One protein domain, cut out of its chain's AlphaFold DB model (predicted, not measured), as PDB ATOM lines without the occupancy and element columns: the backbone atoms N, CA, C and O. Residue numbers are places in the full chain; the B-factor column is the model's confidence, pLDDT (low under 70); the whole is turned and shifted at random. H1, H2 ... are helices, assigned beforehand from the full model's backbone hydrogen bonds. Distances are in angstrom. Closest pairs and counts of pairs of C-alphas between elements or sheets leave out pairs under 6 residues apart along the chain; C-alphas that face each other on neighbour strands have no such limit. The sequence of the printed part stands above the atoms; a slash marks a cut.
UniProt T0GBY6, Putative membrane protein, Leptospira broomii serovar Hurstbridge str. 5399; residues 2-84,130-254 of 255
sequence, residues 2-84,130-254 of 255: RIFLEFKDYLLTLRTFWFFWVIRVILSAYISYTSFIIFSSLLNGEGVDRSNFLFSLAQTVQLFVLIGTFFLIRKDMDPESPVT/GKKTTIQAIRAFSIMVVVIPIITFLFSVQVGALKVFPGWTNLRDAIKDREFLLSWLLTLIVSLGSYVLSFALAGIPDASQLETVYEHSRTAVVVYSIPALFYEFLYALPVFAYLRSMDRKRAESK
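AT A GLANCE: This is residues 2 to 84 and 130 to 254 of the 255 residues of the protein "Putative membrane protein" of Leptospira broomii serovar Hurstbridge str. 5399 (UniProt T0GBY6). Five long helices, H2, H3, H4, H6 and H7, make an elongated bundle with H7 as its hub, while the short H1 and H5 lie across it near one end. The 208 printed residues include seven named helices, H1 to H7 in chain order, and no named strand; the class is all helix. The whole is a compact rod of 66 by 31 by 30 A, with a radius of gyration of the C-alphas of 19.5 A.

HOW THE PARTS SIT: H1, residues 2 to 13, and H2, residues 15 to 43, only just touch, with 3 pairs of C-alphas within 8 A, and only at the corner; the closest are Leu 11 and Phe 17, 6.9 A. H2 and H3, residues 52 to 77, form a hairpin at a shallow tilt of 26 degrees, opposite ways; the closest C-alphas are Phe 17 and Thr 69, 5.9 A. H4, residues 130 to 161, touches H5, residues 168 to 176, with residues 157 to 161 alone, about perpendicular at 82 degrees; the closest C-alphas are Val 157 and Asn 170, 6.8 A. H6, residues 178 to 202, and H7, residues 210 to 252, form a hairpin at 4 degrees; the closest C-alphas are Ala 202 and His 216, 4.4 A. H7 also touches H1, H2, H3 and H4. Every O i to N i+4 pair is within hydrogen-bond range in H1, H2, H3, H5 and H6, but 25 of 28 in H4 and 32 of 39 in H7.

IN THESE COORDINATES: C-alpha 2 is at (140.239, 224.431, 207.893) and C-alpha 252 at (128.690, 208.680, 203.330). H2 is 42.5 A long, H4 45.4 A and H7 60.3 A; H7 has a kink of 48 degrees near residue 229.

THE WHOLE: Residues 85 to 129 are not printed, a gap of 51.4 A between C-alphas 84 and 130. No link printed whole is long. Mean pLDDT of the printed part is 71.6, with residues 194 to 232 among those under 70.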
ATOM      1  N   ARG A   2     141.095 224.584 209.089       79.44
ATOM      2  CA  ARG A   2     140.239 224.431 207.893       79.44
ATOM      3  C   ARG A   2     138.742 224.693 208.150       79.44
ATOM      4  O   ARG A   2     138.152 225.495 207.445       79.44
ATOM      5  N   ILE A   3     138.164 224.128 209.214       81.50
ATOM      6  CA  ILE A   3     136.737 224.337 209.526       81.50
ATOM      7  C   ILE A   3     136.368 225.789 209.848       81.50
ATOM      8  O   ILE A   3     135.302 226.247 209.465       81.50
ATOM      9  N   PHE A   4     137.259 226.524 210.514       81.56
ATOM     10  CA  PHE A   4     137.027 227.927 210.844       81.56
ATOM     11  C   PHE A   4     137.032 228.802 209.588       81.56
ATOM     12  O   PHE A   4     136.180 229.671 209.443       81.56
ATOM     13  N   LEU A   5     137.969 228.552 208.668       83.81
ATOM     14  CA  LEU A   5     138.026 229.261 207.391       83.81
ATOM     15  C   LEU A   5     136.773 228.994 206.559       83.81
ATOM     16  O   LEU A   5     136.159 229.940 206.081       83.81
ATOM     17  N   GLU A   6     136.346 227.735 206.483       86.06
ATOM     18  CA  GLU A   6     135.135 227.357 205.754       86.06
ATOM     19  C   GLU A   6     133.861 227.915 206.405       86.06
ATOM     20  O   GLU A   6     132.970 228.373 205.698       86.06
ATOM     21  N   PHE A   7     133.787 227.957 207.739       86.50
ATOM     22  CA  PHE A   7     132.694 228.624 208.447       86.50
ATOM     23  C   PHE A   7     132.657 230.124 208.153       86.50
ATOM     24  O   PHE A   7     131.603 230.673 207.850       86.50
ATOM     25  N   LYS A   8     133.813 230.790 208.214       86.25
ATOM     26  CA  LYS A   8     133.949 232.214 207.904       86.25
ATOM     27  C   LYS A   8     133.522 232.500 206.461       86.25
ATOM     28  O   LYS A   8     132.735 233.415 206.242       86.25
ATOM     29  N   ASP A   9     133.999 231.716 205.494       86.62
ATOM     30  CA  ASP A   9     133.615 231.865 204.087       86.62
ATOM     31  C   ASP A   9     132.109 231.614 203.896       86.62
ATOM     32  O   ASP A   9     131.442 232.400 203.228       86.62
ATOM     33  N   TYR A  10     131.540 230.603 204.563       87.19
ATOM     34  CA  TYR A  10     130.097 230.347 204.571       87.19
ATOM     35  C   TYR A  10     129.299 231.535 205.126       87.19
ATOM     36  O   TYR A  10     128.391 232.032 204.460       87.19
ATOM     37  N   LEU A  11     129.655 232.058 206.301       84.75
ATOM     38  CA  LEU A  11     128.967 233.208 206.894       84.75
ATOM     39  C   LEU A  11     129.036 234.455 206.011       84.75
ATOM     40  O   LEU A  11     128.064 235.206 205.934       84.75
ATOM     41  N   LEU A  12     130.149 234.674 205.307       85.56
ATOM     42  CA  LEU A  12     130.286 235.784 204.358       85.56
ATOM     43  C   LEU A  12     129.270 235.706 203.206       85.56
ATOM     44  O   LEU A  12     128.890 236.745 202.668       85.56
ATOM     45  N   THR A  13     128.770 234.515 202.869       85.94
ATOM     46  CA  THR A  13     127.709 234.355 201.859       85.94
ATOM     47  C   THR A  13     126.304 234.667 202.390       85.94
ATOM     48  O   THR A  13     125.430 235.083 201.625       85.94
ATOM     49  N   LEU A  14     126.077 234.553 203.703       84.50
ATOM     50  CA  LEU A  14     124.773 234.764 204.334       84.50
ATOM     51  C   LEU A  14     124.531 236.247 204.661       84.50
ATOM     52  O   LEU A  14     124.731 236.699 205.786       84.50
ATOM     53  N   ARG A  15     124.032 237.035 203.701       84.00
ATOM     54  CA  ARG A  15     123.712 238.469 203.922       84.00
ATOM     55  C   ARG A  15     122.786 238.715 205.117       84.00
ATOM     56  O   ARG A  15     122.948 239.694 205.839       84.00
ATOM     57  N   THR A  16     121.823 237.823 205.330       83.12
ATOM     58  CA  THR A  16     120.901 237.871 206.470       83.12
ATOM     59  C   THR A  16     121.640 237.701 207.794       83.12
ATOM     60  O   THR A  16     121.371 238.463 208.715       83.12
ATOM     61  N   PHE A  17     122.626 236.802 207.881       83.19
ATOM     62  CA  PHE A  17     123.457 236.650 209.079       83.19
ATOM     63  C   PHE A  17     124.099 237.982 209.489       83.19
ATOM     64  O   PHE A  17     124.000 238.364 210.650       83.19
ATOM     65  N   TRP A  18     124.673 238.733 208.544       82.69
ATOM     66  CA  TRP A  18     125.309 240.025 208.834       82.69
ATOM     67  C   TRP A  18     124.330 241.073 209.360       82.69
ATOM     68  O   TRP A  18     124.669 241.819 210.274       82.69
ATOM     69  N   PHE A  19     123.106 241.103 208.834       86.94
ATOM     70  CA  PHE A  19     122.058 241.984 209.349       86.94
ATOM     71  C   PHE A  19     121.703 241.653 210.806       86.94
ATOM     72  O   PHE A  19     121.713 242.541 211.659       86.94
ATOM     73  N   PHE A  20     121.445 240.372 211.107       84.06
ATOM     74  CA  PHE A  20     121.178 239.931 212.478       84.06
ATOM     75  C   PHE A  20     122.378 240.224 213.383       84.06
ATOM     76  O   PHE A  20     122.198 240.772 214.466       84.06
ATOM     77  N   TRP A  21     123.598 239.951 212.924       81.94
ATOM     78  CA  TRP A  21     124.820 240.205 213.677       81.94
ATOM     79  C   TRP A  21     124.996 241.688 214.031       81.94
ATOM     80  O   TRP A  21     125.194 242.006 215.200       81.94
ATOM     81  N   VAL A  22     124.825 242.617 213.081       84.12
ATOM     82  CA  VAL A  22     124.914 244.066 213.356       84.12
ATOM     83  C   VAL A  22     123.887 244.508 214.404       84.12
ATOM     84  O   VAL A  22     124.229 245.255 215.320       84.12
ATOM     85  N   ILE A  23     122.646 244.013 214.329       84.88
ATOM     86  CA  ILE A  23     121.625 244.298 215.351       84.88
ATOM     87  C   ILE A  23     122.090 243.813 216.728       84.88
ATOM     88  O   ILE A  23     121.940 244.529 217.720       84.88
ATOM     89  N   ARG A  24     122.690 242.620 216.806       81.12
ATOM     90  CA  ARG A  24     123.216 242.071 218.064       81.12
ATOM     91  C   ARG A  24     124.372 242.889 218.608       81.12
ATOM     92  O   ARG A  24     124.401 243.112 219.815       81.12
ATOM     93  N   VAL A  25     125.278 243.367 217.756       79.88
ATOM     94  CA  VAL A  25     126.378 244.260 218.154       79.88
ATOM     95  C   VAL A  25     125.829 245.508 218.840       79.88
ATOM     96  O   VAL A  25     126.243 245.836 219.951       79.88
ATOM     97  N   ILE A  26     124.846 246.161 218.215       82.25
ATOM     98  CA  ILE A  26     124.228 247.384 218.741       82.25
ATOM     99  C   ILE A  26     123.521 247.108 220.075       82.25
ATOM    100  O   ILE A  26     123.728 247.836 221.046       82.25
ATOM    101  N   LEU A  27     122.726 246.036 220.150       80.69
ATOM    102  CA  LEU A  27     122.032 245.652 221.383       80.69
ATOM    103  C   LEU A  27     123.009 245.287 222.505       80.69
ATOM    104  O   LEU A  27     122.793 245.687 223.642       80.69
ATOM    105  N   SER A  28     124.094 244.577 222.195       76.19
ATOM    106  CA  SER A  28     125.123 244.205 223.175       76.19
ATOM    107  C   SER A  28     125.812 245.442 223.738       76.19
ATOM    108  O   SER A  28     125.945 245.560 224.952       76.19
ATOM    109  N   ALA A  29     126.185 246.396 222.878       76.38
ATOM    110  CA  ALA A  29     126.764 247.664 223.312       76.38
ATOM    111  C   ALA A  29     125.802 248.441 224.229       76.38
ATOM    112  O   ALA A  29     126.212 248.931 225.282       76.38
ATOM    113  N   TYR A  30     124.514 248.494 223.874       79.25
ATOM    114  CA  TYR A  30     123.480 249.130 224.693       79.25
ATOM    115  C   TYR A  30     123.281 248.438 226.053       79.25
ATOM    116  O   TYR A  30     123.205 249.109 227.085       79.25
ATOM    117  N   ILE A  31     123.216 247.104 226.073       75.25
ATOM    118  CA  ILE A  31     123.063 246.299 227.294       75.25
ATOM    119  C   ILE A  31     124.270 246.507 228.205       75.25
ATOM    120  O   ILE A  31     124.077 246.842 229.369       75.25
ATOM    121  N   SER A  32     125.494 246.399 227.682       69.56
ATOM    122  CA  SER A  32     126.722 246.638 228.449       69.56
ATOM    123  C   SER A  32     126.772 248.045 229.041       69.56
ATOM    124  O   SER A  32     127.079 248.207 230.222       69.56
ATOM    125  N   TYR A  33     126.419 249.063 228.250       72.75
ATOM    126  CA  TYR A  33     126.340 250.447 228.718       72.75
ATOM    127  C   TYR A  33     125.310 250.616 229.846       72.75
ATOM    128  O   TYR A  33     125.601 251.209 230.883       72.75
ATOM    129  N   THR A  34     124.119 250.040 229.686       71.19
ATOM    130  CA  THR A  34     123.046 250.148 230.684       71.19
ATOM    131  C   THR A  34     123.369 249.355 231.955       71.19
ATOM    132  O   THR A  34     123.126 249.841 233.056       71.19
ATOM    133  N   SER A  35     123.979 248.170 231.831       67.50
ATOM    134  CA  SER A  35     124.489 247.396 232.970       67.50
ATOM    135  C   SER A  35     125.524 248.178 233.769       67.50
ATOM    136  O   SER A  35     125.497 248.128 234.994       67.50
ATOM    137  N   PHE A  36     126.401 248.926 233.094       66.44
ATOM    138  CA  PHE A  36     127.379 249.781 233.760       66.44
ATOM    139  C   PHE A  36     126.705 250.883 234.589       66.44
ATOM    140  O   PHE A  36     127.068 251.082 235.748       66.44
ATOM    141  N   ILE A  37     125.680 251.544 234.040       66.62
ATOM    142  CA  ILE A  37     124.903 252.559 234.769       66.62
ATOM    143  C   ILE A  37     124.219 251.947 235.999       66.62
ATOM    144  O   ILE A  37     124.356 252.479 237.098       66.62
ATOM    145  N   ILE A  38     123.527 250.814 235.836       65.00
ATOM    146  CA  ILE A  38     122.827 250.127 236.936       65.00
ATOM    147  C   ILE A  38     123.814 249.722 238.038       65.00
ATOM    148  O   ILE A  38     123.552 249.934 239.220       65.00
ATOM    149  N   PHE A  39     124.964 249.164 237.656       58.53
ATOM    150  CA  PHE A  39     125.998 248.748 238.596       58.53
ATOM    151  C   PHE A  39     126.600 249.938 239.359       58.53
ATOM    152  O   PHE A  39     126.758 249.865 240.576       58.53
ATOM    153  N   SER A  40     126.874 251.054 238.677       58.72
ATOM    154  CA  SER A  40     127.376 252.275 239.319       58.72
ATOM    155  C   SER A  40     126.352 252.882 240.285       58.72
ATOM    156  O   SER A  40     126.725 253.304 241.375       58.72
ATOM    157  N   SER A  41     125.067 252.883 239.917       60.78
ATOM    158  CA  SER A  41     123.961 253.352 240.767       60.78
ATOM    159  C   SER A  41     123.864 252.529 242.057       60.78
ATOM    160  O   SER A  41     123.842 253.081 243.155       60.78
ATOM    161  N   LEU A  42     123.912 251.194 241.932       58.09
ATOM    162  CA  LEU A  42     123.889 250.264 243.066       58.09
ATOM    163  C   LEU A  42     125.062 250.471 244.033       58.09
ATOM    164  O   LEU A  42     124.875 250.365 245.244       58.09
ATOM    165  N   LEU A  43     126.258 250.769 243.517       54.22
ATOM    166  CA  LEU A  43     127.436 251.048 244.345       54.22
ATOM    167  C   LEU A  43     127.361 252.402 245.059       54.22
ATOM    168  O   LEU A  43     127.842 252.515 246.184       54.22
ATOM    169  N   ASN A  44     126.721 253.399 244.444       58.88
ATOM    170  CA  ASN A  44     126.536 254.728 245.029       58.88
ATOM    171  C   ASN A  44     125.351 254.804 246.012       58.88
ATOM    172  O   ASN A  44     125.091 255.862 246.581       58.88
ATOM    173  N   GLY A  45     124.617 253.704 246.222       52.84
ATOM    174  CA  GLY A  45     123.420 253.681 247.073       52.84
ATOM    175  C   GLY A  45     122.212 254.402 246.464       52.84
ATOM    176  O   GLY A  45     121.176 254.542 247.116       52.84
ATOM    177  N   GLU A  46     122.322 254.829 245.208       58.16
ATOM    178  CA  GLU A  46     121.237 255.384 244.414       58.16
ATOM    179  C   GLU A  46     120.420 254.185 243.910       58.16
ATOM    180  O   GLU A  46     120.881 253.414 243.069       58.16
ATOM    181  N   GLY A  47     119.250 253.934 244.508       54.34
ATOM    182  CA  GLY A  47     118.411 252.773 244.183       54.34
ATOM    183  C   GLY A  47     118.178 252.576 242.675       54.34
ATOM    184  O   GLY A  47     118.282 253.507 241.884       54.34
ATOM    185  N   VAL A  48     117.862 251.343 242.263       52.72
ATOM    186  CA  VAL A  48     117.752 250.984 240.837       52.72
ATOM    187  C   VAL A  48     116.592 251.730 240.171       52.72
ATOM    188  O   VAL A  48     115.424 251.440 240.433       52.72
ATOM    189  N   ASP A  49     116.925 252.681 239.299       52.69
ATOM    190  CA  ASP A  49     115.957 253.516 238.591       52.69
ATOM    191  C   ASP A  49     115.229 252.757 237.451       52.69
ATOM    192  O   ASP A  49     115.591 251.644 237.061       52.69
ATOM    193  N   ARG A  50     114.175 253.370 236.892       46.44
ATOM    194  CA  ARG A  50     113.191 252.834 235.914       46.44
ATOM    195  C   ARG A  50     113.753 252.254 234.592       46.44
ATOM    196  O   ARG A  50     112.977 251.821 233.739       46.44
ATOM    197  N   SER A  51     115.072 252.194 234.408       54.28
ATOM    198  CA  SER A  51     115.776 251.679 233.217       54.28
ATOM    199  C   SER A  51     115.699 250.152 233.035       54.28
ATOM    200  O   SER A  51     116.000 249.639 231.953       54.28
ATOM    201  N   ASN A  52     115.210 249.416 234.041       62.50
ATOM    202  CA  ASN A  52     115.104 247.953 234.018       62.50
ATOM    203  C   ASN A  52     114.224 247.390 232.889       62.50
ATOM    204  O   ASN A  52     114.516 246.303 232.387       62.50
ATOM    205  N   PHE A  53     113.170 248.096 232.457       63.31
ATOM    206  CA  PHE A  53     112.294 247.586 231.393       63.31
ATOM    207  C   PHE A  53     112.997 247.565 230.033       63.31
ATOM    208  O   PHE A  53     113.009 246.532 229.371       63.31
ATOM    209  N   LEU A  54     113.623 248.675 229.627       67.06
ATOM    210  CA  LEU A  54     114.332 248.758 228.344       67.06
ATOM    211  C   LEU A  54     115.562 247.849 228.317       67.06
ATOM    212  O   LEU A  54     115.855 247.247 227.288       67.06
ATOM    213  N   PHE A  55     116.248 247.708 229.453       67.50
ATOM    214  CA  PHE A  55     117.327 246.740 229.621       67.50
ATOM    215  C   PHE A  55     116.842 245.296 229.414       67.50
ATOM    216  O   PHE A  55     117.378 244.571 228.574       67.50
ATOM    217  N   SER A  56     115.775 244.901 230.114       65.69
ATOM    218  CA  SER A  56     115.189 243.557 230.007       65.69
ATOM    219  C   SER A  56     114.622 243.286 228.611       65.69
ATOM    220  O   SER A  56     114.759 242.184 228.075       65.69
ATOM    221  N   LEU A  57     114.020 244.300 227.981       70.31
ATOM    222  CA  LEU A  57     113.541 244.228 226.605       70.31
ATOM    223  C   LEU A  57     114.705 244.019 225.631       70.31
ATOM    224  O   LEU A  57     114.621 243.138 224.782       70.31
ATOM    225  N   ALA A  58     115.804 244.767 225.776       72.06
ATOM    226  CA  ALA A  58     116.988 244.607 224.937       72.06
ATOM    227  C   ALA A  58     117.591 243.200 225.066       72.06
ATOM    228  O   ALA A  58     117.878 242.577 224.045       72.06
ATOM    229  N   GLN A  59     117.703 242.658 226.286       70.25
ATOM    230  CA  GLN A  59     118.144 241.274 226.515       70.25
ATOM    231  C   GLN A  59     117.206 240.251 225.854       70.25
ATOM    232  O   GLN A  59     117.655 239.292 225.222       70.25
ATOM    233  N   THR A  60     115.897 240.481 225.946       72.06
ATOM    234  CA  THR A  60     114.881 239.615 225.333       72.06
ATOM    235  C   THR A  60     114.982 239.631 223.808       72.06
ATOM    236  O   THR A  60     115.019 238.579 223.172       72.06
ATOM    237  N   VAL A  61     115.087 240.817 223.201       77.88
ATOM    238  CA  VAL A  61     115.280 240.964 221.753       77.88
ATOM    239  C   VAL A  61     116.593 240.308 221.329       77.88
ATOM    240  O   VAL A  61     116.612 239.560 220.353       77.88
ATOM    241  N   GLN A  62     117.676 240.503 222.085       77.75
ATOM    242  CA  GLN A  62     118.965 239.877 221.805       77.75
ATOM    243  C   GLN A  62     118.851 238.345 221.772       77.75
ATOM    244  O   GLN A  62     119.430 237.715 220.892       77.75
ATOM    245  N   LEU A  63     118.061 237.718 222.646       76.12
ATOM    246  CA  LEU A  63     117.814 236.276 222.577       76.12
ATOM    247  C   LEU A  63     117.116 235.867 221.267       76.12
ATOM    248  O   LEU A  63     117.572 234.943 220.591       76.12
ATOM    249  N   PHE A  64     116.059 236.569 220.853       78.56
ATOM    250  CA  PHE A  64     115.347 236.248 219.607       78.56
ATOM    251  C   PHE A  64     116.214 236.432 218.358       78.56
ATOM    252  O   PHE A  64     116.167 235.610 217.442       78.56
ATOM    253  N   VAL A  65     117.058 237.463 218.336       80.62
ATOM    254  CA  VAL A  65     117.998 237.710 217.234       80.62
ATOM    255  C   VAL A  65     119.069 236.600 217.181       80.62
ATOM    256  O   VAL A  65     119.500 236.218 216.094       80.62
ATOM    257  N   LEU A  66     119.454 236.005 218.325       79.81
ATOM    258  CA  LEU A  66     120.385 234.855 218.387       79.81
ATOM    259  C   LEU A  66     119.762 233.631 217.727       79.81
ATOM    260  O   LEU A  66     120.354 232.973 216.877       79.81
ATOM    261  N   ILE A  67     118.526 233.356 218.127       77.12
ATOM    262  CA  ILE A  67     117.732 232.230 217.655       77.12
ATOM    263  C   ILE A  67     117.502 232.349 216.146       77.12
ATOM    264  O   ILE A  67     117.706 231.376 215.421       77.12
ATOM    265  N   GLY A  68     117.165 233.546 215.655       79.31
ATOM    266  CA  GLY A  68     117.050 233.823 214.221       79.31
ATOM    267  C   GLY A  68     118.357 233.582 213.459       79.31
ATOM    268  O   GLY A  68     118.338 233.035 212.361       79.31
ATOM    269  N   THR A  69     119.504 233.897 214.064       81.75
ATOM    270  CA  THR A  69     120.824 233.631 213.471       81.75
ATOM    271  C   THR A  69     121.072 232.127 213.309       81.75
ATOM    272  O   THR A  69     121.469 231.669 212.238       81.75
ATOM    273  N   PHE A  70     120.772 231.330 214.340       81.12
ATOM    274  CA  PHE A  70     120.918 229.874 214.279       81.12
ATOM    275  C   PHE A  70     119.921 229.199 213.335       81.12
ATOM    276  O   PHE A  70     120.275 228.208 212.697       81.12
ATOM    277  N   PHE A  71     118.708 229.744 213.197       81.06
ATOM    278  CA  PHE A  71     117.751 229.288 212.190       81.06
ATOM    279  C   PHE A  71     118.327 229.374 210.781       81.06
ATOM    280  O   PHE A  71     118.250 228.403 210.035       81.06
ATOM    281  N   LEU A  72     118.906 230.524 210.430       80.06
ATOM    282  CA  LEU A  72     119.455 230.763 209.097       80.06
ATOM    283  C   LEU A  72     120.593 229.787 208.790       80.06
ATOM    284  O   LEU A  72     120.561 229.129 207.756       80.06
ATOM    285  N   ILE A  73     121.522 229.604 209.736       82.38
ATOM    286  CA  ILE A  73     122.604 228.616 209.606       82.38
ATOM    287  C   ILE A  73     122.027 227.210 209.398       82.38
ATOM    288  O   ILE A  73     122.453 226.484 208.505       82.38
ATOM    289  N   ARG A  74     121.029 226.811 210.196       81.56
ATOM    290  CA  ARG A  74     120.428 225.476 210.099       81.56
ATOM    291  C   ARG A  74     119.680 225.259 208.784       81.56
ATOM    292  O   ARG A  74     119.736 224.155 208.242       81.56
ATOM    293  N   LYS A  75     118.933 226.265 208.332       81.38
ATOM    294  CA  LYS A  75     118.102 226.213 207.129       81.38
ATOM    295  C   LYS A  75     118.958 226.121 205.868       81.38
ATOM    296  O   LYS A  75     118.631 225.336 204.987       81.38
ATOM    297  N   ASP A  76     120.040 226.893 205.811       79.50
ATOM    298  CA  ASP A  76     120.832 227.060 204.593       79.50
ATOM    299  C   ASP A  76     122.023 226.078 204.507       79.50
ATOM    300  O   ASP A  76     122.686 226.026 203.474       79.50
ATOM    301  N   MET A  77     122.325 225.302 205.563       80.69
ATOM    302  CA  MET A  77     123.378 224.266 205.533       80.69
ATOM    303  C   MET A  77     122.923 222.878 205.064       80.69
ATOM    304  O   MET A  77     123.731 222.187 204.458       80.69
ATOM    305  N   ASP A  78     121.682 222.464 205.341       73.25
ATOM    306  CA  ASP A  78     121.189 221.096 205.075       73.25
ATOM    307  C   ASP A  78     120.165 221.125 203.925       73.25
ATOM    308  O   ASP A  78     118.957 221.234 204.167       73.25
ATOM    309  N   PRO A  79     120.619 221.080 202.659       68.44
ATOM    310  CA  PRO A  79     119.737 221.153 201.496       68.44
ATOM    311  C   PRO A  79     118.874 219.896 201.315       68.44
ATOM    312  O   PRO A  79     117.888 219.942 200.584       68.44
ATOM    313  N   GLU A  80     119.226 218.779 201.959       68.94
ATOM    314  CA  GLU A  80     118.516 217.502 201.824       68.94
ATOM    315  C   GLU A  80     117.365 217.354 202.822       68.94
ATOM    316  O   GLU A  80     116.337 216.760 202.501       68.94
ATOM    317  N   SER A  81     117.518 217.915 204.022       70.94
ATOM    318  CA  SER A  81     116.459 218.037 205.021       70.94
ATOM    319  C   SER A  81     116.300 219.507 205.426       70.94
ATOM    320  O   SER A  81     116.584 219.865 206.578       70.94
ATOM    321  N   PRO A  82     115.839 220.372 204.503       71.69
ATOM    322  CA  PRO A  82     115.704 221.794 204.769       71.69
ATOM    323  C   PRO A  82     114.701 222.005 205.896       71.69
ATOM    324  O   PRO A  82     113.557 221.553 205.835       71.69
ATOM    325  N   VAL A  83     115.131 222.712 206.938       76.69
ATOM    326  CA  VAL A  83     114.268 222.991 208.086       76.69
ATOM    327  C   VAL A  83     113.172 223.945 207.661       76.69
ATOM    328  O   VAL A  83     113.419 225.094 207.282       76.69
ATOM    329  N   THR A  84     111.936 223.473 207.748       81.75
ATOM    330  CA  THR A  84     110.780 224.313 207.464       81.75
ATOM    331  C   THR A  84     110.595 225.343 208.579       81.75
ATOM    332  O   THR A  84     110.901 225.095 209.748       81.75
ATOM    333  N   GLY A 130     128.939 245.304 251.469       42.38
ATOM    334  CA  GLY A 130     129.879 245.292 250.341       42.38
ATOM    335  C   GLY A 130     130.772 244.044 250.181       42.38
ATOM    336  O   GLY A 130     131.127 243.695 249.055       42.38
ATOM    337  N   LYS A 131     131.134 243.316 251.251       41.34
ATOM    338  CA  LYS A 131     131.981 242.103 251.140       41.34
ATOM    339  C   LYS A 131     131.189 240.886 250.657       41.34
ATOM    340  O   LYS A 131     131.669 240.132 249.809       41.34
ATOM    341  N   LYS A 132     129.954 240.713 251.144       45.75
ATOM    342  CA  LYS A 132     129.058 239.617 250.728       45.75
ATOM    343  C   LYS A 132     128.633 239.738 249.264       45.75
ATOM    344  O   LYS A 132     128.648 238.734 248.553       45.75
ATOM    345  N   THR A 133     128.315 240.944 248.798       47.50
ATOM    346  CA  THR A 133     127.935 241.199 247.397       47.50
ATOM    347  C   THR A 133     129.099 240.971 246.434       47.50
ATOM    348  O   THR A 133     128.910 240.342 245.396       47.50
ATOM    349  N   THR A 134     130.320 241.363 246.810       46.03
ATOM    350  CA  THR A 134     131.530 241.132 245.999       46.03
ATOM    351  C   THR A 134     131.851 239.640 245.854       46.03
ATOM    352  O   THR A 134     132.075 239.150 244.748       46.03
ATOM    353  N   ILE A 135     131.803 238.870 246.949       47.22
ATOM    354  CA  ILE A 135     132.033 237.414 246.907       47.22
ATOM    355  C   ILE A 135     130.941 236.706 246.090       47.22
ATOM    356  O   ILE A 135     131.236 235.768 245.348       47.22
ATOM    357  N   GLN A 136     129.684 237.148 246.190       47.59
ATOM    358  CA  GLN A 136     128.594 236.617 245.367       47.59
ATOM    359  C   GLN A 136     128.765 236.955 243.882       47.59
ATOM    360  O   GLN A 136     128.546 236.073 243.053       47.59
ATOM    361  N   ALA A 137     129.207 238.169 243.544       48.19
ATOM    362  CA  ALA A 137     129.496 238.565 242.168       48.19
ATOM    363  C   ALA A 137     130.615 237.704 241.565       48.19
ATOM    364  O   ALA A 137     130.429 237.139 240.490       48.19
ATOM    365  N   ILE A 138     131.720 237.500 242.295       50.72
ATOM    366  CA  ILE A 138     132.823 236.622 241.872       50.72
ATOM    367  C   ILE A 138     132.336 235.177 241.693       50.72
ATOM    368  O   ILE A 138     132.650 234.549 240.688       50.72
ATOM    369  N   ARG A 139     131.522 234.644 242.614       50.62
ATOM    370  CA  ARG A 139     130.959 233.285 242.487       50.62
ATOM    371  C   ARG A 139     130.032 233.146 241.282       50.62
ATOM    372  O   ARG A 139     130.170 232.185 240.529       50.62
ATOM    373  N   ALA A 140     129.102 234.080 241.092       49.38
ATOM    374  CA  ALA A 140     128.193 234.083 239.945       49.38
ATOM    375  C   ALA A 140     128.982 234.130 238.630       49.38
ATOM    376  O   ALA A 140     128.698 233.395 237.686       49.38
ATOM    377  N   PHE A 141     130.037 234.933 238.618       54.59
ATOM    378  CA  PHE A 141     130.953 235.084 237.508       54.59
ATOM    379  C   PHE A 141     131.780 233.817 237.216       54.59
ATOM    380  O   PHE A 141     131.819 233.369 236.069       54.59
ATOM    381  N   SER A 142     132.352 233.157 238.230       55.50
ATOM    382  CA  SER A 142     133.027 231.859 238.065       55.50
ATOM    383  C   SER A 142     132.077 230.769 237.553       55.50
ATOM    384  O   SER A 142     132.474 229.938 236.736       55.50
ATOM    385  N   ILE A 143     130.814 230.779 237.996       55.56
ATOM    386  CA  ILE A 143     129.791 229.837 237.524       55.56
ATOM    387  C   ILE A 143     129.509 230.062 236.034       55.56
ATOM    388  O   ILE A 143     129.481 229.094 235.273       55.56
ATOM    389  N   MET A 144     129.364 231.314 235.588       60.59
ATOM    390  CA  MET A 144     129.105 231.623 234.176       60.59
ATOM    391  C   MET A 144     130.200 231.089 233.244       60.59
ATOM    392  O   MET A 144     129.890 230.578 232.171       60.59
ATOM    393  N   VAL A 145     131.463 231.126 233.663       62.56
ATOM    394  CA  VAL A 145     132.610 230.688 232.844       62.56
ATOM    395  C   VAL A 145     132.591 229.189 232.559       62.56
ATOM    396  O   VAL A 145     133.006 228.764 231.483       62.56
ATOM    397  N   VAL A 146     132.078 228.387 233.492       62.75
ATOM    398  CA  VAL A 146     131.920 226.934 233.320       62.75
ATOM    399  C   VAL A 146     130.604 226.603 232.617       62.75
ATOM    400  O   VAL A 146     130.547 225.718 231.764       62.75
ATOM    401  N   VAL A 147     129.538 227.328 232.955       65.12
ATOM    402  CA  VAL A 147     128.192 227.085 232.430       65.12
ATOM    403  C   VAL A 147     128.098 227.422 230.943       65.12
ATOM    404  O   VAL A 147     127.485 226.661 230.199       65.12
ATOM    405  N   ILE A 148     128.731 228.505 230.483       70.88
ATOM    406  CA  ILE A 148     128.655 228.950 229.085       70.88
ATOM    407  C   ILE A 148     129.132 227.858 228.108       70.88
ATOM    408  O   ILE A 148     128.333 227.473 227.254       70.88
ATOM    409  N   PRO A 149     130.339 227.272 228.234       71.81
ATOM    410  CA  PRO A 149     130.777 226.189 227.351       71.81
ATOM    411  C   PRO A 149     129.854 224.966 227.368       71.81
ATOM    412  O   PRO A 149     129.642 224.347 226.323       71.81
ATOM    413  N   ILE A 150     129.291 224.610 228.528       76.25
ATOM    414  CA  ILE A 150     128.352 223.484 228.658       76.25
ATOM    415  C   ILE A 150     127.047 223.796 227.918       76.25
ATOM    416  O   ILE A 150     126.549 222.962 227.161       76.25
ATOM    417  N   ILE A 151     126.515 225.009 228.090       76.75
ATOM    418  CA  ILE A 151     125.333 225.470 227.363       76.75
ATOM    419  C   ILE A 151     125.618 225.475 225.864       76.75
ATOM    420  O   ILE A 151     124.827 224.909 225.120       76.75
ATOM    421  N   THR A 152     126.745 226.031 225.406       80.94
ATOM    422  CA  THR A 152     127.103 226.053 223.979       80.94
ATOM    423  C   THR A 152     127.182 224.643 223.401       80.94
ATOM    424  O   THR A 152     126.658 224.403 222.313       80.94
ATOM    425  N   PHE A 153     127.779 223.692 224.126       84.44
ATOM    426  CA  PHE A 153     127.824 222.286 223.722       84.44
ATOM    427  C   PHE A 153     126.415 221.714 223.534       84.44
ATOM    428  O   PHE A 153     126.069 221.237 222.453       84.44
ATOM    429  N   LEU A 154     125.590 221.780 224.585       82.06
ATOM    430  CA  LEU A 154     124.253 221.184 224.592       82.06
ATOM    431  C   LEU A 154     123.350 221.846 223.554       82.06
ATOM    432  O   LEU A 154     122.670 221.156 222.796       82.06
ATOM    433  N   PHE A 155     123.393 223.171 223.486       83.38
ATOM    434  CA  PHE A 155     122.627 223.969 222.546       83.38
ATOM    435  C   PHE A 155     122.998 223.641 221.095       83.38
ATOM    436  O   PHE A 155     122.112 223.472 220.260       83.38
ATOM    437  N   SER A 156     124.285 223.452 220.790       84.06
ATOM    438  CA  SER A 156     124.726 223.085 219.436       84.06
ATOM    439  C   SER A 156     124.163 221.743 218.981       84.06
ATOM    440  O   SER A 156     123.659 221.623 217.863       84.06
ATOM    441  N   VAL A 157     124.162 220.750 219.874       83.25
ATOM    442  CA  VAL A 157     123.577 219.431 219.596       83.25
ATOM    443  C   VAL A 157     122.053 219.519 219.451       83.25
ATOM    444  O   VAL A 157     121.474 218.867 218.578       83.25
ATOM    445  N   GLN A 158     121.390 220.328 220.281       83.75
ATOM    446  CA  GLN A 158     119.940 220.549 220.242       83.75
ATOM    447  C   GLN A 158     119.487 221.220 218.942       83.75
ATOM    448  O   GLN A 158     118.550 220.729 218.312       83.75
ATOM    449  N   VAL A 159     120.170 222.288 218.515       81.44
ATOM    450  CA  VAL A 159     119.892 222.982 217.248       81.44
ATOM    451  C   VAL A 159     120.135 222.057 216.065       81.44
ATOM    452  O   VAL A 159     119.291 221.969 215.175       81.44
ATOM    453  N   GLY A 160     121.241 221.307 216.073       78.81
ATOM    454  CA  GLY A 160     121.529 220.360 215.001       78.81
ATOM    455  C   GLY A 160     120.466 219.273 214.859       78.81
ATOM    456  O   GLY A 160     120.023 218.964 213.754       78.81
ATOM    457  N   ALA A 161     119.998 218.741 215.988       77.88
ATOM    458  CA  ALA A 161     118.987 217.693 216.019       77.88
ATOM    459  C   ALA A 161     117.531 218.199 215.971       77.88
ATOM    460  O   ALA A 161     116.631 217.363 215.913       77.88
ATOM    461  N   LEU A 162     117.290 219.516 216.042       80.50
ATOM    462  CA  LEU A 162     115.968 220.130 216.259       80.50
ATOM    463  C   LEU A 162     115.213 219.538 217.467       80.50
ATOM    464  O   LEU A 162     114.003 219.291 217.427       80.50
ATOM    465  N   LYS A 163     115.931 219.278 218.565       79.88
ATOM    466  CA  LYS A 163     115.384 218.660 219.784       79.88
ATOM    467  C   LYS A 163     115.591 219.551 220.993       79.88
ATOM    468  O   LYS A 163     116.669 220.090 221.177       79.88
ATOM    469  N   VAL A 164     114.589 219.601 221.867       78.19
ATOM    470  CA  VAL A 164     114.668 220.299 223.165       78.19
ATOM    471  C   VAL A 164     115.759 219.706 224.049       78.19
ATOM    472  O   VAL A 164     116.483 220.428 224.719       78.19
ATOM    473  N   PHE A 165     115.884 218.378 224.030       79.44
ATOM    474  CA  PHE A 165     116.904 217.652 224.767       79.44
ATOM    475  C   PHE A 165     117.733 216.805 223.802       79.44
ATOM    476  O   PHE A 165     117.169 216.107 222.950       79.44
ATOM    477  N   PRO A 166     119.067 216.845 223.913       72.81
ATOM    478  CA  PRO A 166     119.922 216.011 223.093       72.81
ATOM    479  C   PRO A 166     119.793 214.551 223.553       72.81
ATOM    480  O   PRO A 166     119.873 214.250 224.741       72.81
ATOM    481  N   GLY A 167     119.570 213.631 222.613       80.75
ATOM    482  CA  GLY A 167     119.562 212.194 222.912       80.75
ATOM    483  C   GLY A 167     120.976 211.659 223.151       80.75
ATOM    484  O   GLY A 167     121.944 212.224 222.645       80.75
ATOM    485  N   TRP A 168     121.100 210.534 223.863       84.19
ATOM    486  CA  TRP A 168     122.399 209.907 224.156       84.19
ATOM    487  C   TRP A 168     123.224 209.598 222.899       84.19
ATOM    488  O   TRP A 168     124.435 209.804 222.884       84.19
ATOM    489  N   THR A 169     122.571 209.163 221.818       85.19
ATOM    490  CA  THR A 169     123.218 208.926 220.519       85.19
ATOM    491  C   THR A 169     123.838 210.203 219.958       85.19
ATOM    492  O   THR A 169     125.021 210.210 219.643       85.19
ATOM    493  N   ASN A 170     123.088 211.308 219.948       84.38
ATOM    494  CA  ASN A 170     123.556 212.601 219.448       84.38
ATOM    495  C   ASN A 170     124.738 213.133 220.272       84.38
ATOM    496  O   ASN A 170     125.706 213.641 219.715       84.38
ATOM    497  N   LEU A 171     124.676 212.990 221.600       86.19
ATOM    498  CA  LEU A 171     125.772 213.372 222.493       86.19
ATOM    499  C   LEU A 171     127.025 212.533 222.221       86.19
ATOM    500  O   LEU A 171     128.120 213.076 222.093       86.19
ATOM    501  N   ARG A 172     126.869 211.212 222.084       86.25
ATOM    502  CA  ARG A 172     127.970 210.297 221.759       86.25
ATOM    503  C   ARG A 172     128.592 210.626 220.403       86.25
ATOM    504  O   ARG A 172     129.814 210.579 220.274       86.25
ATOM    505  N   ASP A 173     127.772 210.954 219.413       85.94
ATOM    506  CA  ASP A 173     128.228 211.309 218.071       85.94
ATOM    507  C   ASP A 173     128.969 212.644 218.056       85.94
ATOM    508  O   ASP A 173     129.991 212.750 217.381       85.94
ATOM    509  N   ALA A 174     128.498 213.623 218.833       86.31
ATOM    510  CA  ALA A 174     129.157 214.909 219.014       86.31
ATOM    511  C   ALA A 174     130.532 214.748 219.682       86.31
ATOM    512  O   ALA A 174     131.523 215.279 219.195       86.31
ATOM    513  N   ILE A 175     130.630 213.946 220.750       89.06
ATOM    514  CA  ILE A 175     131.901 213.696 221.458       89.06
ATOM    515  C   ILE A 175     132.913 212.951 220.576       89.06
ATOM    516  O   ILE A 175     134.117 213.119 220.731       89.06
ATOM    517  N   LYS A 176     132.459 212.115 219.641       88.88
ATOM    518  CA  LYS A 176     133.358 211.430 218.698       88.88
ATOM    519  C   LYS A 176     133.794 212.312 217.533       88.88
ATOM    520  O   LYS A 176     134.709 211.934 216.801       88.88
ATOM    521  N   ASP A 177     133.143 213.452 217.330       88.88
ATOM    522  CA  ASP A 177     133.448 214.338 216.223       88.88
ATOM    523  C   ASP A 177     134.589 215.300 216.574       88.88
ATOM    524  O   ASP A 177     134.466 216.202 217.405       88.88
ATOM    525  N   ARG A 178     135.729 215.109 215.904       88.81
ATOM    526  CA  ARG A 178     136.936 215.909 216.127       88.81
ATOM    527  C   ARG A 178     136.744 217.382 215.761       88.81
ATOM    528  O   ARG A 178     137.316 218.245 216.419       88.81
ATOM    529  N   GLU A 179     135.995 217.681 214.706       88.62
ATOM    530  CA  GLU A 179     135.784 219.048 214.225       88.62
ATOM    531  C   GLU A 179     134.880 219.835 215.177       88.62
ATOM    532  O   GLU A 179     135.184 220.981 215.526       88.62
ATOM    533  N   PHE A 180     133.823 219.190 215.664       89.81
ATOM    534  CA  PHE A 180     132.958 219.717 216.707       89.81
ATOM    535  C   PHE A 180     133.717 219.931 218.019       89.81
ATOM    536  O   PHE A 180     133.673 221.030 218.568       89.81
ATOM    537  N   LEU A 181     134.470 218.930 218.493       90.44
ATOM    538  CA  LEU A 181     135.244 219.049 219.731       90.44
ATOM    539  C   LEU A 181     136.290 220.160 219.665       90.44
ATOM    540  O   LEU A 181     136.438 220.898 220.632       90.44
ATOM    541  N   LEU A 182     137.003 220.310 218.546       89.44
ATOM    542  CA  LEU A 182     137.968 221.401 218.375       89.44
ATOM    543  C   LEU A 182     137.282 222.771 218.366       89.44
ATOM    544  O   LEU A 182     137.818 223.726 218.928       89.44
ATOM    545  N   SER A 183     136.102 222.865 217.753       88.38
ATOM    546  CA  SER A 183     135.306 224.095 217.731       88.38
ATOM    547  C   SER A 183     134.797 224.457 219.127       88.38
ATOM    548  O   SER A 183     134.920 225.602 219.550       88.38
ATOM    549  N   TRP A 184     134.296 223.475 219.877       89.38
ATOM    550  CA  TRP A 184     133.868 223.650 221.264       89.38
ATOM    551  C   TRP A 184     135.040 223.948 222.211       89.38
ATOM    552  O   TRP A 184     134.928 224.795 223.094       89.38
ATOM    553  N   LEU A 185     136.193 223.305 222.015       88.25
ATOM    554  CA  LEU A 185     137.398 223.566 222.801       88.25
ATOM    555  C   LEU A 185     137.886 225.002 222.595       88.25
ATOM    556  O   LEU A 185     138.316 225.643 223.548       88.25
ATOM    557  N   LEU A 186     137.781 225.529 221.373       85.38
ATOM    558  CA  LEU A 186     138.059 226.936 221.113       85.38
ATOM    559  C   LEU A 186     137.101 227.837 221.906       85.38
ATOM    560  O   LEU A 186     137.556 228.800 222.518       85.38
ATOM    561  N   THR A 187     135.807 227.494 221.964       82.81
ATOM    562  CA  THR A 187     134.846 228.176 222.841       82.81
ATOM    563  C   THR A 187     135.316 228.197 224.290       82.81
ATOM    564  O   THR A 187     135.411 229.263 224.892       82.81
ATOM    565  N   LEU A 188     135.679 227.031 224.822       82.56
ATOM    566  CA  LEU A 188     136.168 226.881 226.187       82.56
ATOM    567  C   LEU A 188     137.428 227.725 226.447       82.56
ATOM    568  O   LEU A 188     137.491 228.428 227.453       82.56
ATOM    569  N   ILE A 189     138.407 227.688 225.539       83.62
ATOM    570  CA  ILE A 189     139.668 228.430 225.669       83.62
ATOM    571  C   ILE A 189     139.419 229.937 225.687       83.62
ATOM    572  O   ILE A 189     140.009 230.625 226.512       83.62
ATOM    573  N   VAL A 190     138.557 230.469 224.820       77.75
ATOM    574  CA  VAL A 190     138.283 231.916 224.800       77.75
ATOM    575  C   VAL A 190     137.463 232.339 226.021       77.75
ATOM    576  O   VAL A 190     137.755 233.387 226.600       77.75
ATOM    577  N   SER A 191     136.493 231.528 226.464       73.50
ATOM    578  CA  SER A 191     135.732 231.796 227.695       73.50
ATOM    579  C   SER A 191     136.641 231.818 228.931       73.50
ATOM    580  O   SER A 191     136.581 232.762 229.720       73.50
ATOM    581  N   LEU A 192     137.532 230.829 229.075       74.25
ATOM    582  CA  LEU A 192     138.525 230.782 230.158       74.25
ATOM    583  C   LEU A 192     139.587 231.878 230.015       74.25
ATOM    584  O   LEU A 192     139.973 232.498 231.000       74.25
ATOM    585  N   GLY A 193     140.047 232.148 228.796       72.12
ATOM    586  CA  GLY A 193     141.048 233.171 228.510       72.12
ATOM    587  C   GLY A 193     140.553 234.568 228.861       72.12
ATOM    588  O   GLY A 193     141.277 235.328 229.494       72.12
ATOM    589  N   SER A 194     139.295 234.884 228.545       68.56
ATOM    590  CA  SER A 194     138.690 236.169 228.920       68.56
ATOM    591  C   SER A 194     138.492 236.295 230.429       68.56
ATOM    592  O   SER A 194     138.632 237.387 230.975       68.56
ATOM    593  N   TYR A 195     138.240 235.181 231.120       66.56
ATOM    594  CA  TYR A 195     138.228 235.124 232.582       66.56
ATOM    595  C   TYR A 195     139.594 235.419 233.186       66.56
ATOM    596  O   TYR A 195     139.718 236.329 234.001       66.56
ATOM    597  N   VAL A 196     140.634 234.720 232.738       67.50
ATOM    598  CA  VAL A 196     142.006 234.941 233.212       67.50
ATOM    599  C   VAL A 196     142.474 236.364 232.903       67.50
ATOM    600  O   VAL A 196     143.043 237.018 233.772       67.50
ATOM    601  N   LEU A 197     142.192 236.868 231.698       64.69
ATOM    602  CA  LEU A 197     142.539 238.230 231.294       64.69
ATOM    603  C   LEU A 197     141.824 239.275 232.154       64.69
ATOM    604  O   LEU A 197     142.436 240.278 232.511       64.69
ATOM    605  N   SER A 198     140.568 239.024 232.529       60.12
ATOM    606  CA  SER A 198     139.839 239.902 233.444       60.12
ATOM    607  C   SER A 198     140.558 239.994 234.785       60.12
ATOM    608  O   SER A 198     140.877 241.099 235.193       60.12
ATOM    609  N   PHE A 199     140.947 238.879 235.413       57.75
ATOM    610  CA  PHE A 199     141.729 238.921 236.660       57.75
ATOM    611  C   PHE A 199     143.115 239.554 236.503       57.75
ATOM    612  O   PHE A 199     143.575 240.247 237.407       57.75
ATOM    613  N   ALA A 200     143.787 239.326 235.373       61.28
ATOM    614  CA  ALA A 200     145.117 239.867 235.123       61.28
ATOM    615  C   ALA A 200     145.107 241.394 234.935       61.28
ATOM    616  O   ALA A 200     145.993 242.074 235.444       61.28
ATOM    617  N   LEU A 201     144.113 241.933 234.221       55.28
ATOM    618  CA  LEU A 201     143.987 243.373 233.961       55.28
ATOM    619  C   LEU A 201     143.414 244.139 235.147       55.28
ATOM    620  O   LEU A 201     143.741 245.300 235.358       55.28
ATOM    621  N   ALA A 202     142.535 243.490 235.893       51.88
ATOM    622  CA  ALA A 202     141.747 244.120 236.928       51.88
ATOM    623  C   ALA A 202     142.336 243.905 238.340       51.88
ATOM    624  O   ALA A 202     141.809 244.438 239.313       51.88
ATOM    625  N   GLY A 203     143.413 243.114 238.462       51.31
ATOM    626  CA  GLY A 203     144.022 242.717 239.735       51.31
ATOM    627  C   GLY A 203     143.151 241.743 240.537       51.31
ATOM    628  O   GLY A 203     141.949 241.625 240.307       51.31
ATOM    629  N   ILE A 204     143.736 241.017 241.496       56.72
ATOM    630  CA  ILE A 204     142.935 240.288 242.493       56.72
ATOM    631  C   ILE A 204     142.452 241.338 243.499       56.72
ATOM    632  O   ILE A 204     143.302 241.936 244.161       56.72
ATOM    633  N   PRO A 205     141.139 241.607 243.604       50.97
ATOM    634  CA  PRO A 205     140.657 242.660 244.481       50.97
ATOM    635  C   PRO A 205     140.994 242.319 245.933       50.97
ATOM    636  O   PRO A 205     140.610 241.258 246.434       50.97
ATOM    637  N   ASP A 206     141.692 243.228 246.615       54.06
ATOM    638  CA  ASP A 206     141.800 243.170 248.066       54.06
ATOM    639  C   ASP A 206     140.464 243.629 248.665       54.06
ATOM    640  O   ASP A 206     139.919 244.675 248.306       54.06
ATOM    641  N   ALA A 207     139.912 242.840 249.588       50.47
ATOM    642  CA  ALA A 207     138.585 243.061 250.170       50.47
ATOM    643  C   ALA A 207     138.494 244.352 251.017       50.47
ATOM    644  O   ALA A 207     137.437 244.645 251.581       50.47
ATOM    645  N   SER A 208     139.605 245.077 251.153       53.53
ATOM    646  CA  SER A 208     139.760 246.343 251.865       53.53
ATOM    647  C   SER A 208     139.540 247.585 250.980       53.53
ATOM    648  O   SER A 208     139.344 248.668 251.528       53.53
ATOM    649  N   GLN A 209     139.518 247.455 249.644       54.91
ATOM    650  CA  GLN A 209     139.491 248.595 248.715       54.91
ATOM    651  C   GLN A 209     138.291 248.538 247.755       54.91
ATOM    652  O   GLN A 209     138.329 247.892 246.707       54.91
ATOM    653  N   LEU A 210     137.215 249.253 248.101       53.28
ATOM    654  CA  LEU A 210     136.007 249.371 247.269       53.28
ATOM    655  C   LEU A 210     136.299 249.970 245.877       53.28
ATOM    656  O   LEU A 210     135.661 249.602 244.894       53.28
ATOM    657  N   GLU A 211     137.279 250.870 245.794       54.94
ATOM    658  CA  GLU A 211     137.689 251.562 244.565       54.94
ATOM    659  C   GLU A 211     138.393 250.609 243.583       54.94
ATOM    660  O   GLU A 211     138.071 250.579 242.397       54.94
ATOM    661  N   THR A 212     139.232 249.708 244.095       56.12
ATOM    662  CA  THR A 212     139.875 248.638 243.316       56.12
ATOM    663  C   THR A 212     138.847 247.627 242.799       56.12
ATOM    664  O   THR A 212     138.961 247.140 241.679       56.12
ATOM    665  N   VAL A 213     137.779 247.354 243.561       54.84
ATOM    666  CA  VAL A 213     136.638 246.531 243.108       54.84
ATOM    667  C   VAL A 213     135.829 247.241 242.014       54.84
ATOM    668  O   VAL A 213     135.358 246.582 241.083       54.84
ATOM    669  N   TYR A 214     135.683 248.567 242.086       55.81
ATOM    670  CA  TYR A 214     135.022 249.374 241.056       55.81
ATOM    671  C   TYR A 214     135.816 249.379 239.744       55.81
ATOM    672  O   TYR A 214     135.260 249.059 238.690       55.81
ATOM    673  N   GLU A 215     137.120 249.658 239.800       57.69
ATOM    674  CA  GLU A 215     138.006 249.578 238.634       57.69
ATOM    675  C   GLU A 215     138.052 248.161 238.061       57.69
ATOM    676  O   GLU A 215     138.011 247.983 236.837       57.69
ATOM    677  N   HIS A 216     138.038 247.150 238.935       58.25
ATOM    678  CA  HIS A 216     138.035 245.760 238.518       58.25
ATOM    679  C   HIS A 216     136.755 245.398 237.769       58.25
ATOM    680  O   HIS A 216     136.791 244.822 236.685       58.25
ATOM    681  N   SER A 217     135.608 245.781 238.329       53.69
ATOM    682  CA  SER A 217     134.291 245.496 237.760       53.69
ATOM    683  C   SER A 217     134.069 246.264 236.454       53.69
ATOM    684  O   SER A 217     133.532 245.704 235.499       53.69
ATOM    685  N   ARG A 218     134.547 247.514 236.359       55.91
ATOM    686  CA  ARG A 218     134.551 248.306 235.118       55.91
ATOM    687  C   ARG A 218     135.405 247.643 234.040       55.91
ATOM    688  O   ARG A 218     134.952 247.498 232.905       55.91
ATOM    689  N   THR A 219     136.613 247.221 234.398       57.72
ATOM    690  CA  THR A 219     137.538 246.550 233.479       57.72
ATOM    691  C   THR A 219     136.970 245.211 233.036       57.72
ATOM    692  O   THR A 219     136.928 244.960 231.841       57.72
ATOM    693  N   ALA A 220     136.427 244.405 233.950       56.06
ATOM    694  CA  ALA A 220     135.744 243.162 233.622       56.06
ATOM    695  C   ALA A 220     134.580 243.420 232.656       56.06
ATOM    696  O   ALA A 220     134.582 242.872 231.561       56.06
ATOM    697  N   VAL A 221     133.632 244.309 232.968       54.03
ATOM    698  CA  VAL A 221     132.497 244.605 232.073       54.03
ATOM    699  C   VAL A 221     132.972 244.995 230.669       54.03
ATOM    700  O   VAL A 221     132.471 244.444 229.690       54.03
ATOM    701  N   VAL A 222     133.980 245.861 230.535       53.62
ATOM    702  CA  VAL A 222     134.546 246.250 229.229       53.62
ATOM    703  C   VAL A 222     135.250 245.072 228.537       53.62
ATOM    704  O   VAL A 222     135.005 244.810 227.356       53.62
ATOM    705  N   VAL A 223     136.058 244.313 229.279       54.50
ATOM    706  CA  VAL A 223     136.791 243.126 228.811       54.50
ATOM    707  C   VAL A 223     135.855 241.967 228.470       54.50
ATOM    708  O   VAL A 223     136.254 241.130 227.680       54.50
ATOM    709  N   TYR A 224     134.615 241.919 228.964       51.81
ATOM    710  CA  TYR A 224     133.585 240.961 228.527       51.81
ATOM    711  C   TYR A 224     132.743 241.468 227.363       51.81
ATOM    712  O   TYR A 224     132.329 240.676 226.514       51.81
ATOM    713  N   SER A 225     132.518 242.779 227.295       51.06
ATOM    714  CA  SER A 225     131.739 243.414 226.230       51.06
ATOM    715  C   SER A 225     132.439 243.332 224.873       51.06
ATOM    716  O   SER A 225     131.786 243.154 223.851       51.06
ATOM    717  N   ILE A 226     133.771 243.435 224.849       47.47
ATOM    718  CA  ILE A 226     134.554 243.400 223.604       47.47
ATOM    719  C   ILE A 226     134.600 241.974 223.000       47.47
ATOM    720  O   ILE A 226     134.322 241.822 221.808       47.47
ATOM    721  N   PRO A 227     134.833 240.899 223.778       52.84
ATOM    722  CA  PRO A 227     134.670 239.520 223.333       52.84
ATOM    723  C   PRO A 227     133.229 239.126 223.030       52.84
ATOM    724  O   PRO A 227     133.051 238.222 222.225       52.84
ATOM    725  N   ALA A 228     132.202 239.785 223.591       52.09
ATOM    726  CA  ALA A 228     130.793 239.508 223.265       52.09
ATOM    727  C   ALA A 228     130.514 239.537 221.754       52.09
ATOM    728  O   ALA A 228     129.745 238.718 221.259       52.09
ATOM    729  N   LEU A 229     131.221 240.390 221.008       53.97
ATOM    730  CA  LEU A 229     131.129 240.485 219.548       53.97
ATOM    731  C   LEU A 229     131.740 239.276 218.821       53.97
ATOM    732  O   LEU A 229     131.226 238.840 217.790       53.97
ATOM    733  N   PHE A 230     132.825 238.718 219.364       60.12
ATOM    734  CA  PHE A 230     133.512 237.541 218.824       60.12
ATOM    735  C   PHE A 230     132.883 236.230 219.291       60.12
ATOM    736  O   PHE A 230     132.897 235.238 218.562       60.12
ATOM    737  N   TYR A 231     132.300 236.230 220.486       66.19
ATOM    738  CA  TYR A 231     131.680 235.075 221.107       66.19
ATOM    739  C   TYR A 231     130.529 234.524 220.289       66.19
ATOM    740  O   TYR A 231     130.331 233.322 220.270       66.19
ATOM    741  N   GLU A 232     129.805 235.356 219.552       65.69
ATOM    742  CA  GLU A 232     128.692 234.886 218.730       65.69
ATOM    743  C   GLU A 232     129.163 234.046 217.543       65.69
ATOM    744  O   GLU A 232     128.634 232.959 217.317       65.69
ATOM    745  N   PHE A 233     130.218 234.483 216.848       73.25
ATOM    746  CA  PHE A 233     130.893 233.657 215.844       73.25
ATOM    747  C   PHE A 233     131.454 232.385 216.478       73.25
ATOM    748  O   PHE A 233     131.340 231.294 215.924       73.25
ATOM    749  N   LEU A 234     132.028 232.522 217.671       75.62
ATOM    750  CA  LEU A 234     132.623 231.425 218.413       75.62
ATOM    751  C   LEU A 234     131.596 230.394 218.900       75.62
ATOM    752  O   LEU A 234     131.917 229.216 218.960       75.62
ATOM    753  N   TYR A 235     130.384 230.819 219.261       75.25
ATOM    754  CA  TYR A 235     129.287 229.968 219.726       75.25
ATOM    755  C   TYR A 235     128.506 229.374 218.555       75.25
ATOM    756  O   TYR A 235     127.968 228.277 218.679       75.25
ATOM    757  N   ALA A 236     128.479 230.056 217.408       80.69
ATOM    758  CA  ALA A 236     127.920 229.528 216.170       80.69
ATOM    759  C   ALA A 236     128.834 228.517 215.470       80.69
ATOM    760  O   ALA A 236     128.340 227.635 214.769       80.69
ATOM    761  N   LEU A 237     130.146 228.582 215.700       86.69
ATOM    762  CA  LEU A 237     131.104 227.652 215.109       86.69
ATOM    763  C   LEU A 237     130.864 226.180 215.531       86.69
ATOM    764  O   LEU A 237     130.822 225.332 214.641       86.69
ATOM    765  N   PRO A 238     130.648 225.830 216.818       86.75
ATOM    766  CA  PRO A 238     130.254 224.477 217.216       86.75
ATOM    767  C   PRO A 238     128.937 224.013 216.581       86.75
ATOM    768  O   PRO A 238     128.835 222.853 216.186       86.75
ATOM    769  N   VAL A 239     127.952 224.909 216.427       86.06
ATOM    770  CA  VAL A 239     126.679 224.606 215.745       86.06
ATOM    771  C   VAL A 239     126.944 224.214 214.293       86.06
ATOM    772  O   VAL A 239     126.507 223.155 213.845       86.06
ATOM    773  N   PHE A 240     127.707 225.037 213.576       87.81
ATOM    774  CA  PHE A 240     128.104 224.787 212.194       87.81
ATOM    775  C   PHE A 240     128.895 223.481 212.051       87.81
ATOM    776  O   PHE A 240     128.599 222.662 211.183       87.81
ATOM    777  N   ALA A 241     129.875 223.251 212.928       88.75
ATOM    778  CA  ALA A 241     130.700 222.049 212.902       88.75
ATOM    779  C   ALA A 241     129.877 220.774 213.120       88.75
ATOM    780  O   ALA A 241     130.071 219.778 212.421       88.75
ATOM    781  N   TYR A 242     128.922 220.817 214.051       87.56
ATOM    782  CA  TYR A 242     128.029 219.695 214.303       87.56
ATOM    783  C   TYR A 242     127.104 219.409 213.111       87.56
ATOM    784  O   TYR A 242     126.972 218.256 212.700       87.56
ATOM    785  N   LEU A 243     126.504 220.447 212.517       86.44
ATOM    786  CA  LEU A 243     125.642 220.310 211.337       86.44
ATOM    787  C   LEU A 243     126.381 219.694 210.156       86.44
ATOM    788  O   LEU A 243     125.943 218.696 209.590       86.44
ATOM    789  N   ARG A 244     127.567 220.217 209.863       87.69
ATOM    790  CA  ARG A 244     128.414 219.695 208.799       87.69
ATOM    791  C   ARG A 244     128.789 218.226 209.008       87.69
ATOM    792  O   ARG A 244     128.809 217.454 208.051       87.69
ATOM    793  N   SER A 245     129.102 217.835 210.243       86.00
ATOM    794  CA  SER A 245     129.386 216.435 210.582       86.00
ATOM    795  C   SER A 245     128.199 215.528 210.271       86.00
ATOM    796  O   SER A 245     128.371 214.458 209.682       86.00
ATOM    797  N   MET A 246     126.990 215.961 210.642       83.00
ATOM    798  CA  MET A 246     125.768 215.220 210.344       83.00
ATOM    799  C   MET A 246     125.554 215.062 208.838       83.00
ATOM    800  O   MET A 246     125.289 213.948 208.388       83.00
ATOM    801  N   ASP A 247     125.710 216.138 208.070       81.06
ATOM    802  CA  ASP A 247     125.524 216.106 206.617       81.06
ATOM    803  C   ASP A 247     126.562 215.206 205.937       81.06
ATOM    804  O   ASP A 247     126.212 214.389 205.085       81.06
ATOM    805  N   ARG A 248     127.828 215.258 206.378       81.69
ATOM    806  CA  ARG A 248     128.883 214.374 205.859       81.69
ATOM    807  C   ARG A 248     128.568 212.900 206.116       81.69
ATOM    808  O   ARG A 248     128.636 212.096 205.192       81.69
ATOM    809  N   LYS A 249     128.173 212.547 207.344       81.56
ATOM    810  CA  LYS A 249     127.797 211.166 207.702       81.56
ATOM    811  C   LYS A 249     126.609 210.663 206.880       81.56
ATOM    812  O   LYS A 249     126.570 209.489 206.527       81.56
ATOM    813  N   ARG A 250     125.644 211.534 206.563       76.19
ATOM    814  CA  ARG A 250     124.517 211.187 205.685       76.19
ATOM    815  C   ARG A 250     124.976 210.937 204.253       76.19
ATOM    816  O   ARG A 250     124.582 209.924 203.683       76.19
ATOM    817  N   ALA A 251     125.824 211.804 203.700       77.88
ATOM    818  CA  ALA A 251     126.379 211.629 202.360       77.88
ATOM    819  C   ALA A 251     127.178 210.319 202.230       77.88
ATOM    820  O   ALA A 251     127.028 209.613 201.243       77.88
ATOM    821  N   GLU A 252     127.952 209.953 203.257       80.88
ATOM    822  CA  GLU A 252     128.690 208.680 203.330       80.88
ATOM    823  C   GLU A 252     127.773 207.446 203.472       80.88
ATOM    824  O   GLU A 252     128.190 206.330 203.173       80.88
ATOM    825  N   SER A 253     126.531 207.626 203.938       75.44
ATOM    826  CA  SER A 253     125.551 206.544 204.139       75.44
ATOM    827  C   SER A 253     124.621 206.297 202.945       75.44
ATOM    828  O   SER A 253     123.825 205.356 202.983       75.44
ATOM    829  N   LYS A 254     124.690 207.137 201.904       67.44
ATOM    830  CA  LYS A 254     123.938 206.925 200.664       67.44
ATOM    831  C   LYS A 254     124.707 205.939 199.767       67.44
ATOM    832  O   LYS A 254     125.893 206.171 199.546       67.44
TER     833      LYS A 254